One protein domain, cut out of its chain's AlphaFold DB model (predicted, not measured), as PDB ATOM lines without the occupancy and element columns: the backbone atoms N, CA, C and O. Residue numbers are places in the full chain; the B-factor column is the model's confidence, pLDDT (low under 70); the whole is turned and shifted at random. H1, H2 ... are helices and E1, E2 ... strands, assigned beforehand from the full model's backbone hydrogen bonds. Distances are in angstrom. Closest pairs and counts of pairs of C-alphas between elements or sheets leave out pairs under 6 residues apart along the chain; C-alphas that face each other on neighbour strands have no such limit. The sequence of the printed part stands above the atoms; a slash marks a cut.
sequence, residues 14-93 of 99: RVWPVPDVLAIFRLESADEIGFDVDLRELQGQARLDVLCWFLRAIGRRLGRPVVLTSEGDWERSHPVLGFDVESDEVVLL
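This is residues 14 to 93 of the 99 residues of an uncharacterized protein of Streptomyces sp. 1-11 (UniProt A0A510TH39). Two small three-stranded sheets, E1 E2 E3 and E4 E5 E6, stand like the sides of a V, with E3 near E4 where they come together, and the long helix H2 sits in the mouth, packed on both sheets. The short helix H1 lies at one end, on the way from E3 to H2. The printed part has 80 residues, with named elements in the order E1 E2 E3 H1 H2 E4 E5 E6; each sheet is antiparallel in the order just given, and the class is mixed, helices and strands. The whole is compact, with a radius of gyration of the C-alphas of 12.2 A and a rounded outline of 30 by 27 by 23 A.

Find C-alpha 14 at (127.334, 135.620, 87.858); there E1 begins, residues 14 to 18. E2, residues 21 to 27, runs 20.1 A from first to last C-alpha, and E3, residues 33 to 37, runs 13.6 A. H1 is residues 39 to 42, 4.9 A long. Look next at C-alpha 45, at (114.285, 121.430, 100.325); from there H2 runs 25.8 A to residue 62. E4 is residues 66 to 69, E5 residues 79 to 84, and E6 residues 89 to 92, which ends at C-alpha 92, (122.960, 126.196, 111.151).

Start with E1 E2 E3, a meander, each strand the antiparallel neighbour of the one before; N 15 and O 23 are within hydrogen-bond range at 2.9 A, as are N 26 and O 34 at 2.8 A. H1 only grazes this sheet. H1 and H2 only just touch, only at the corner, with 3 pairs of C-alphas within 8 A; H2 uses residues 47 to 51 alone, and the closest C-alphas are those of Leu 42 and Leu 48, 5.6 A apart. H2 is on the first sheet too; its closest C-alphas with E1 are those of Pro 17 and Phe 54, 6.9 A apart. E4 E5 E6 is a second meander, with N 68 and O 81 at 2.8 A and N 91 and O 82 at 2.8 A. With H2 on one face it makes two layers, a helix layer and a sheet layer. H2 lies over E5 and E6 at a height over the sheet of 8.7 A, slantwise to the strands, at 46 degrees to E5 on the local plane; the C-alphas of Arg 56 and Phe 83 are its closest with E5, 5.8 A apart. E1 and E6 are apart. In H2 every O i to N i+4 pair is within hydrogen-bond range; H1 is too short for such a pair.

The C-alphas of Ala 30 and Gly 44 are the two farthest apart, 34.9 A. The printed part has no cut and no long link; the link from E4 to E5, 9 residues, is short, and the others are tight. The mean pLDDT of the printed part is 93.0, and no printed residue is under 70.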
ATOM      1  N   ARG A  14     128.624 136.311  87.750       94.94
ATOM      2  CA  ARG A  14     127.334 135.620  87.858       94.94
ATOM      3  C   ARG A  14     127.516 134.124  87.648       94.94
ATOM      4  O   ARG A  14     128.043 133.707  86.618       94.94
ATOM      5  N   VAL A  15     127.069 133.327  88.611       96.06
ATOM      6  CA  VAL A  15     127.175 131.865  88.598       96.06
ATOM      7  C   VAL A  15     125.797 131.265  88.825       96.06
ATOM      8  O   VAL A  15     125.098 131.665  89.750       96.06
ATOM      9  N   TRP A  16     125.434 130.272  88.018       97.38
ATOM     10  CA  TRP A  16     124.221 129.481  88.214       97.38
ATOM     11  C   TRP A  16     124.601 128.064  88.648       97.38
ATOM     12  O   TRP A  16     125.014 127.278  87.791       97.38
ATOM     13  N   PRO A  17     124.506 127.711  89.948       95.12
ATOM     14  CA  PRO A  17     124.787 126.350  90.412       95.12
ATOM     15  C   PRO A  17     123.835 125.325  89.788       95.12
ATOM     16  O   PRO A  17     124.226 124.196  89.498       95.12
ATOM     17  N   VAL A  18     122.589 125.743  89.559       96.19
ATOM     18  CA  VAL A  18     121.537 125.031  88.825       96.19
ATOM     19  C   VAL A  18     120.681 126.057  88.064       96.19
ATOM     20  O   VAL A  18     120.782 127.255  88.353       96.19
ATOM     21  N   PRO A  19     119.828 125.638  87.107       96.62
ATOM     22  CA  PRO A  19     118.886 126.549  86.464       96.62
ATOM     23  C   PRO A  19     118.040 127.322  87.487       96.62
ATOM     24  O   PRO A  19     117.568 126.754  88.473       96.62
ATOM     25  N   ASP A  20     117.852 128.617  87.230       94.44
ATOM     26  CA  ASP A  20     117.039 129.536  88.042       94.44
ATOM     27  C   ASP A  20     117.513 129.743  89.491       94.44
ATOM     28  O   ASP A  20     116.707 130.124  90.335       94.44
ATOM     29  N   VAL A  21     118.781 129.459  89.798       96.50
ATOM     30  CA  VAL A  21     119.433 129.870  91.050       96.50
ATOM     31  C   VAL A  21     120.677 130.658  90.681       96.50
ATOM     32  O   VAL A  21     121.614 130.086  90.129       96.50
ATOM     33  N   LEU A  22     120.690 131.955  90.956       97.44
ATOM     34  CA  LEU A  22     121.792 132.856  90.653       97.44
ATOM     35  C   LEU A  22     122.553 133.224  91.932       97.44
ATOM     36  O   LEU A  22     121.985 133.743  92.889       97.44
ATOM     37  N   ALA A  23     123.867 133.019  91.905       96.88
ATOM     38  CA  ALA A  23     124.811 133.611  92.839       96.88
ATOM     39  C   ALA A  23     125.593 134.735  92.140       96.88
ATOM     40  O   ALA A  23     126.197 134.516  91.082       96.88
ATOM     41  N   ILE A  24     125.584 135.937  92.716       95.12
ATOM     42  CA  ILE A  24     126.302 137.105  92.181       95.12
ATOM     43  C   ILE A  24     127.480 137.411  93.097       95.12
ATOM     44  O   ILE A  24     127.277 137.874  94.211       95.12
ATOM     45  N   PHE A  25     128.697 137.168  92.625       93.38
ATOM     46  CA  PHE A  25     129.929 137.395  93.372       93.38
ATOM     47  C   PHE A  25     130.477 138.795  93.149       93.38
ATOM     48  O   PHE A  25     130.513 139.276  92.014       93.38
ATOM     49  N   ARG A  26     130.997 139.382  94.226       89.19
ATOM     50  CA  ARG A  26     131.667 140.680  94.238       89.19
ATOM     51  C   ARG A  26     132.990 140.591  94.986       89.19
ATOM     52  O   ARG A  26     133.124 139.892  95.992       89.19
ATOM     53  N   LEU A  27     133.986 141.304  94.471       86.69
ATOM     54  CA  LEU A  27     135.273 141.471  95.138       86.69
ATOM     55  C   LEU A  27     135.138 142.616  96.146       86.69
ATOM     56  O   LEU A  27     135.292 143.781  95.781       86.69
ATOM     57  N   GLU A  28     134.808 142.278  97.391       82.56
ATOM     58  CA  GLU A  28     134.564 143.253  98.464       82.56
ATOM     59  C   GLU A  28     135.877 143.892  98.941       82.56
ATOM     60  O   GLU A  28     135.960 145.097  99.178       82.56
ATOM     61  N   SER A  29     136.947 143.096  99.035       82.56
ATOM     62  CA  SER A  29     138.293 143.573  99.359       82.56
ATOM     63  C   SER A  29     139.373 142.631  98.812       82.56
ATOM     64  O   SER A  29     139.081 141.670  98.103       82.56
ATOM     65  N   ALA A  30     140.647 142.897  99.122       81.19
ATOM     66  CA  ALA A  30     141.754 142.032  98.704       81.19
ATOM     67  C   ALA A  30     141.668 140.608  99.293       81.19
ATOM     68  O   ALA A  30     142.157 139.668  98.671       81.19
ATOM     69  N   ASP A  31     141.032 140.457 100.458       82.69
ATOM     70  CA  ASP A  31     140.986 139.201 101.220       82.69
ATOM     71  C   ASP A  31     139.568 138.614 101.319       82.69
ATOM     72  O   ASP A  31     139.336 137.575 101.962       82.69
ATOM     73  N   GLU A  32     138.607 139.272 100.670       83.19
ATOM     74  CA  GLU A  32     137.193 139.007 100.847       83.19
ATOM     75  C   GLU A  32     136.428 139.023  99.526       83.19
ATOM     76  O   GLU A  32     136.485 139.972  98.743       83.19
ATOM     77  N   ILE A  33     135.676 137.947  99.318       87.19
ATOM     78  CA  ILE A  33     134.734 137.793  98.220       87.19
ATOM     79  C   ILE A  33     133.365 137.597  98.859       87.19
ATOM     80  O   ILE A  33     133.172 136.645  99.618       87.19
ATOM     81  N   GLY A  34     132.443 138.500  98.554       89.62
ATOM     82  CA  GLY A  34     131.036 138.387  98.913       89.62
ATOM     83  C   GLY A  34     130.245 137.788  97.757       89.62
ATOM     84  O   GLY A  34     130.676 137.841  96.601       89.62
ATOM     85  N   PHE A  35     129.088 137.209  98.054       93.31
ATOM     86  CA  PHE A  35     128.105 136.898  97.026       93.31
ATOM     87  C   PHE A  35     126.690 136.920  97.585       93.31
ATOM     88  O   PHE A  35     126.467 136.543  98.734       93.31
ATOM     89  N   ASP A  36     125.747 137.309  96.734       92.81
ATOM     90  CA  ASP A  36     124.324 137.331  97.055       92.81
ATOM     91  C   ASP A  36     123.597 136.181  96.353       92.81
ATOM     92  O   ASP A  36     123.928 135.823  95.217       92.81
ATOM     93  N   VAL A  37     122.576 135.643  97.020       93.56
ATOM     94  CA  VAL A  37     121.589 134.711  96.458       93.56
ATOM     95  C   VAL A  37     120.187 135.214  96.785       93.56
ATOM     96  O   VAL A  37     119.948 135.741  97.871       93.56
ATOM     97  N   ASP A  38     119.238 135.031  95.871       94.44
ATOM     98  CA  ASP A  38     117.842 135.369  96.131       94.44
ATOM     99  C   ASP A  38     117.128 134.191  96.810       94.44
ATOM    100  O   ASP A  38     116.986 133.108  96.240       94.44
ATOM    101  N   LEU A  39     116.621 134.390  98.028       92.00
ATOM    102  CA  LEU A  39     115.902 133.332  98.745       92.00
ATOM    103  C   LEU A  39     114.623 132.884  98.019       92.00
ATOM    104  O   LEU A  39     114.179 131.749  98.204       92.00
ATOM    105  N   ARG A  40     114.037 133.724  97.157       95.31
ATOM    106  CA  ARG A  40     112.881 133.359  96.315       95.31
ATOM    107  C   ARG A  40     113.246 132.313  95.265       95.31
ATOM    108  O   ARG A  40     112.385 131.542  94.850       95.31
ATOM    109  N   GLU A  41     114.515 132.246  94.876       96.44
ATOM    110  CA  GLU A  41     115.048 131.237  93.960       96.44
ATOM    111  C   GLU A  41     115.389 129.926  94.676       96.44
ATOM    112  O   GLU A  41     115.586 128.913  94.014       96.44
ATOM    113  N   LEU A  42     115.411 129.910  96.016       94.94
ATOM    114  CA  LEU A  42     115.823 128.777  96.859       94.94
ATOM    115  C   LEU A  42     114.658 128.097  97.596       94.94
ATOM    116  O   LEU A  42     114.838 127.469  98.639       94.94
ATOM    117  N   GLN A  43     113.443 128.214  97.067       95.06
ATOM    118  CA  GLN A  43     112.250 127.681  97.724       95.06
ATOM    119  C   GLN A  43     112.212 126.143  97.704       95.06
ATOM    120  O   GLN A  43     112.318 125.508  96.652       95.06
ATOM    121  N   GLY A  44     111.984 125.555  98.882       95.50
ATOM    122  CA  GLY A  44     111.866 124.113  99.087       95.50
ATOM    123  C   GLY A  44     113.201 123.398  99.317       95.50
ATOM    124  O   GLY A  44     114.277 123.906  99.010       95.50
ATOM    125  N   GLN A  45     113.115 122.176  99.850       96.06
ATOM    126  CA  GLN A  45     114.285 121.430 100.325       96.06
ATOM    127  C   GLN A  45     115.331 121.193  99.229       96.06
ATOM    128  O   GLN A  45     116.500 121.479  99.437       96.06
ATOM    129  N   ALA A  46     114.917 120.751  98.038       96.75
ATOM    130  CA  ALA A  46     115.857 120.422  96.964       96.75
ATOM    131  C   ALA A  46     116.722 121.619  96.529       96.75
ATOM    132  O   ALA A  46     117.881 121.448  96.167       96.75
ATOM    133  N   ARG A  47     116.168 122.837  96.563       96.38
ATOM    134  CA  ARG A  47     116.914 124.050  96.211       96.38
ATOM    135  C   ARG A  47     117.782 124.538  97.373       96.38
ATOM    136  O   ARG A  47     118.893 125.003  97.138       96.38
ATOM    137  N   LEU A  48     117.333 124.353  98.615       95.06
ATOM    138  CA  LEU A  48     118.174 124.562  99.795       95.06
ATOM    139  C   LEU A  48     119.382 123.607  99.808       95.06
ATOM    140  O   LEU A  48     120.495 124.039 100.098       95.06
ATOM    141  N   ASP A  49     119.197 122.346  99.416       96.69
ATOM    142  CA  ASP A  49     120.286 121.367  99.311       96.69
ATOM    143  C   ASP A  49     121.345 121.810  98.289       96.69
ATOM    144  O   ASP A  49     122.545 121.650  98.523       96.69
ATOM    145  N   VAL A  50     120.920 122.430  97.179       96.88
ATOM    146  CA  VAL A  50     121.832 123.035  96.194       96.88
ATOM    147  C   VAL A  50     122.647 124.163  96.818       96.88
ATOM    148  O   VAL A  50     123.862 124.199  96.615       96.88
ATOM    149  N   LEU A  51     122.021 125.060  97.588       96.25
ATOM    150  CA  LEU A  51     122.745 126.116  98.300       96.25
ATOM    151  C   LEU A  51     123.788 125.505  99.248       96.25
ATOM    152  O   LEU A  51     124.955 125.882  99.185       96.25
ATOM    153  N   CYS A  52     123.407 124.524 100.069       97.06
ATOM    154  CA  CYS A  52     124.330 123.849 100.986       97.06
ATOM    155  C   CYS A  52     125.505 123.196 100.244       97.06
ATOM    156  O   CYS A  52     126.665 123.363 100.629       97.06
ATOM    157  N   TRP A  53     125.239 122.494  99.139       96.94
ATOM    158  CA  TRP A  53     126.296 121.909  98.317       96.94
ATOM    159  C   TRP A  53     127.221 122.978  97.726       96.94
ATOM    160  O   TRP A  53     128.439 122.799  97.707       96.94
ATOM    161  N   PHE A  54     126.664 124.107  97.290       96.75
ATOM    162  CA  PHE A  54     127.423 125.213  96.724       96.75
ATOM    163  C   PHE A  54     128.352 125.871  97.756       96.75
ATOM    164  O   PHE A  54     129.543 126.034  97.479       96.75
ATOM    165  N   LEU A  55     127.855 126.153  98.969       96.88
ATOM    166  CA  LEU A  55     128.673 126.653 100.085       96.88
ATOM    167  C   LEU A  55     129.829 125.694 100.396       96.88
ATOM    168  O   LEU A  55     130.981 126.119 100.493       96.88
ATOM    169  N   ARG A  56     129.531 124.390 100.476       97.62
ATOM    170  CA  ARG A  56     130.529 123.339 100.707       97.62
ATOM    171  C   ARG A  56     131.562 123.278  99.586       97.62
ATOM    172  O   ARG A  56     132.751 123.167  99.866       97.62
ATOM    173  N   ALA A  57     131.150 123.369  98.323       97.12
ATOM    174  CA  ALA A  57     132.060 123.334  97.179       97.12
ATOM    175  C   ALA A  57     133.054 124.507  97.198       97.12
ATOM    176  O   ALA A  57     134.252 124.301  96.992       97.12
ATOM    177  N   ILE A  58     132.576 125.720  97.494       95.44
ATOM    178  CA  ILE A  58     133.416 126.919  97.615       95.44
ATOM    179  C   ILE A  58     134.362 126.783  98.808       95.44
ATOM    180  O   ILE A  58     135.579 126.896  98.648       95.44
ATOM    181  N   GLY A  59     133.812 126.505  99.991       95.69
ATOM    182  CA  GLY A  59     134.572 126.439 101.234       95.69
ATOM    183  C   GLY A  59     135.655 125.368 101.200       95.69
ATOM    184  O   GLY A  59     136.814 125.662 101.491       95.69
ATOM    185  N   ARG A  60     135.331 124.161 100.712       96.94
ATOM    186  CA  ARG A  60     136.315 123.092 100.472       96.94
ATOM    187  C   ARG A  60     137.411 123.520  99.502       96.94
ATOM    188  O   ARG A  60     138.584 123.251  99.745       96.94
ATOM    189  N   ARG A  61     137.055 124.172  98.388       95.69
ATOM    190  CA  ARG A  61     138.029 124.577  97.360       95.69
ATOM    191  C   ARG A  61     138.989 125.656  97.858       95.69
ATOM    192  O   ARG A  61     140.127 125.704  97.382       95.69
ATOM    193  N   LEU A  62     138.528 126.524  98.754       93.06
ATOM    194  CA  LEU A  62     139.316 127.614  99.325       93.06
ATOM    195  C   LEU A  62     139.991 127.238 100.652       93.06
ATOM    196  O   LEU A  62     140.919 127.932 101.054       93.06
ATOM    197  N   GLY A  63     139.546 126.170 101.321       95.38
ATOM    198  CA  GLY A  63     139.968 125.840 102.683       95.38
ATOM    199  C   GLY A  63     139.560 126.920 103.689       95.38
ATOM    200  O   GLY A  63     140.322 127.225 104.603       95.38
ATOM    201  N   ARG A  64     138.407 127.568 103.476       94.19
ATOM    202  CA  ARG A  64     137.932 128.701 104.287       94.19
ATOM    203  C   ARG A  64     136.463 128.525 104.673       94.19
ATOM    204  O   ARG A  64     135.709 127.951 103.886       94.19
ATOM    205  N   PRO A  65     136.040 129.069 105.829       93.94
ATOM    206  CA  PRO A  65     134.627 129.176 106.153       93.94
ATOM    207  C   PRO A  65     133.889 130.007 105.104       93.94
ATOM    208  O   PRO A  65     134.435 130.971 104.562       93.94
ATOM    209  N   VAL A  66     132.632 129.652 104.857       95.19
ATOM    210  CA  VAL A  66     131.707 130.449 104.045       95.19
ATOM    211  C   VAL A  66     130.462 130.659 104.882       95.19
ATOM    212  O   VAL A  66     129.848 129.678 105.289       95.19
ATOM    213  N   VAL A  67     130.104 131.906 105.162       94.69
ATOM    214  CA  VAL A  67     128.947 132.243 106.000       94.69
ATOM    215  C   VAL A  67     127.899 132.981 105.183       94.69
ATOM    216  O   VAL A  67     128.235 133.765 104.298       94.69
ATOM    217  N   LEU A  68     126.634 132.725 105.495       93.62
ATOM    218  CA  LEU A  68     125.490 133.441 104.953       93.62
ATOM    219  C   LEU A  68     124.833 134.228 106.081       93.62
ATOM    220  O   LEU A  68     124.387 133.652 107.077       93.62
ATOM    221  N   THR A  69     124.774 135.541 105.912       92.44
ATOM    222  CA  THR A  69     124.078 136.478 106.798       92.44
ATOM    223  C   THR A  69     122.841 137.013 106.089       92.44
ATOM    224  O   THR A  69     122.751 136.978 104.861       92.44
ATOM    225  N   SER A  70     121.877 137.521 106.852       88.38
ATOM    226  CA  SER A  70     120.762 138.265 106.265       88.38
ATOM    227  C   SER A  70     121.264 139.536 105.582       88.38
ATOM    228  O   SER A  70     122.213 140.173 106.051       88.38
ATOM    229  N   GLU A  71     120.596 139.934 104.500       83.19
ATOM    230  CA  GLU A  71     120.837 141.235 103.880       83.19
ATOM    231  C   GLU A  71     120.656 142.350 104.926       83.19
ATOM    232  O   GLU A  71     119.692 142.351 105.695       83.19
ATOM    233  N   GLY A  72     121.612 143.280 104.983       81.00
ATOM    234  CA  GLY A  72     121.619 144.378 105.952       81.00
ATOM    235  C   GLY A  72     122.341 144.096 107.276       81.00
ATOM    236  O   GLY A  72     122.529 145.036 108.044       81.00
ATOM    237  N   ASP A  73     122.816 142.872 107.537       83.88
ATOM    238  CA  ASP A  73     123.760 142.597 108.635       83.88
ATOM    239  C   ASP A  73     125.181 143.016 108.225       83.88
ATOM    240  O   ASP A  73     126.037 142.196 107.900       83.88
ATOM    241  N   TRP A  74     125.418 144.326 108.171       76.50
ATOM    242  CA  TRP A  74     126.663 144.931 107.683       76.50
ATOM    243  C   TRP A  74     127.887 144.576 108.538       76.50
ATOM    244  O   TRP A  74     128.989 144.480 108.000       76.50
ATOM    245  N   GLU A  75     127.704 144.336 109.841       83.25
ATOM    246  CA  GLU A  75     128.761 143.808 110.719       83.25
ATOM    247  C   GLU A  75     129.006 142.312 110.512       83.25
ATOM    248  O   GLU A  75     130.037 141.797 110.943       83.25
ATOM    249  N   ARG A  76     128.062 141.613 109.864       83.19
ATOM    250  CA  ARG A  76     128.055 140.155 109.687       83.19
ATOM    251  C   ARG A  76     128.177 139.403 111.012       83.19
ATOM    252  O   ARG A  76     128.755 138.318 111.083       83.19
ATOM    253  N   SER A  77     127.627 140.003 112.063       87.50
ATOM    254  CA  SER A  77     127.670 139.505 113.437       87.50
ATOM    255  C   SER A  77     126.668 138.369 113.674       87.50
ATOM    256  O   SER A  77     126.745 137.688 114.697       87.50
ATOM    257  N   HIS A  78     125.738 138.140 112.740       90.06
ATOM    258  CA  HIS A  78     124.607 137.226 112.900       90.06
ATOM    259  C   HIS A  78     124.504 136.227 111.732       90.06
ATOM    260  O   HIS A  78     123.524 136.241 110.974       90.06
ATOM    261  N   PRO A  79     125.495 135.333 111.553       93.38
ATOM    262  CA  PRO A  79     125.433 134.319 110.508       93.38
ATOM    263  C   PRO A  79     124.281 133.339 110.757       93.38
ATOM    264  O   PRO A  79     124.053 132.878 111.874       93.38
ATOM    265  N   VAL A  80     123.559 133.003 109.688       92.19
ATOM    266  CA  VAL A  80     122.410 132.089 109.716       92.19
ATOM    267  C   VAL A  80     122.852 130.672 109.369       92.19
ATOM    268  O   VAL A  80     122.562 129.735 110.109       92.19
ATOM    269  N   LEU A  81     123.595 130.522 108.271       93.88
ATOM    270  CA  LEU A  81     124.188 129.266 107.810       93.88
ATOM    271  C   LEU A  81     125.690 129.454 107.614       93.88
ATOM    272  O   LEU A  81     126.138 130.545 107.256       93.88
ATOM    273  N   GLY A  82     126.466 128.390 107.786       95.75
ATOM    274  CA  GLY A  82     127.882 128.424 107.451       95.75
ATOM    275  C   GLY A  82     128.449 127.064 107.082       95.75
ATOM    276  O   GLY A  82     128.031 126.049 107.623       95.75
ATOM    277  N   PHE A  83     129.405 127.050 106.159       97.69
ATOM    278  CA  PHE A  83     130.290 125.912 105.952       97.69
ATOM    279  C   PHE A  83     131.397 125.931 107.008       97.69
ATOM    280  O   PHE A  83     132.172 126.890 107.075       97.69
ATOM    281  N   ASP A  84     131.464 124.869 107.804       97.00
ATOM    282  CA  ASP A  84     132.514 124.637 108.785       97.00
ATOM    283  C   ASP A  84     133.623 123.770 108.178       97.00
ATOM    284  O   ASP A  84     133.375 122.683 107.659       97.00
ATOM    285  N   VAL A  85     134.861 124.263 108.233       96.56
ATOM    286  CA  VAL A  85     136.010 123.612 107.582       96.56
ATOM    287  C   VAL A  85     136.407 122.323 108.300       96.56
ATOM    288  O   VAL A  85     136.798 121.362 107.642       96.56
ATOM    289  N   GLU A  86     136.301 122.295 109.628       96.38
ATOM    290  CA  GLU A  86     136.780 121.182 110.453       96.38
ATOM    291  C   GLU A  86     135.872 119.955 110.334       96.38
ATOM    292  O   GLU A  86     136.347 118.835 110.142       96.38
ATOM    293  N   SER A  87     134.558 120.160 110.427       96.44
ATOM    294  CA  SER A  87     133.561 119.102 110.232       96.44
ATOM    295  C   SER A  87     133.265 118.824 108.762       96.44
ATOM    296  O   SER A  87     132.708 117.773 108.452       96.44
ATOM    297  N   ASP A  88     133.661 119.734 107.868       96.81
ATOM    298  CA  ASP A  88     133.381 119.684 106.439       96.81
ATOM    299  C   ASP A  88     131.871 119.640 106.128       96.81
ATOM    300  O   ASP A  88     131.429 119.055 105.141       96.81
ATOM    301  N   GLU A  89     131.057 120.295 106.951       96.56
ATOM    302  CA  GLU A  89     129.600 120.313 106.824       96.56
ATOM    303  C   GLU A  89     129.044 121.738 106.776       96.56
ATOM    304  O   GLU A  89     129.666 122.702 107.224       96.56
ATOM    305  N   VAL A  90     127.842 121.880 106.207       97.44
ATOM    306  CA  VAL A  90     127.071 123.122 106.328       97.44
ATOM    307  C   VAL A  90     126.201 123.022 107.569       97.44
ATOM    308  O   VAL A  90     125.378 122.117 107.693       97.44
ATOM    309  N   VAL A  91     126.385 123.966 108.483       96.25
ATOM    310  CA  VAL A  91     125.730 124.005 109.785       96.25
ATOM    311  C   VAL A  91     124.831 125.228 109.909       96.25
ATOM    312  O   VAL A  91     125.066 126.279 109.306       96.25
ATOM    313  N   LEU A  92     123.789 125.083 110.721       94.38
ATOM    314  CA  LEU A  92     122.960 126.196 111.151       94.38
ATOM    315  C   LEU A  92     123.656 126.921 112.308       94.38
ATOM    316  O   LEU A  92     123.993 126.301 113.315       94.38
ATOM    317  N   LEU A  93     123.866 128.225 112.148       94.12
ATOM    318  CA  LEU A  93     124.569 129.077 113.111       94.12
ATOM    319  C   LEU A  93     123.611 129.957 113.927       94.12
ATOM    320  O   LEU A  93     123.950 130.365 115.035       94.12
TER     321      LEU A  93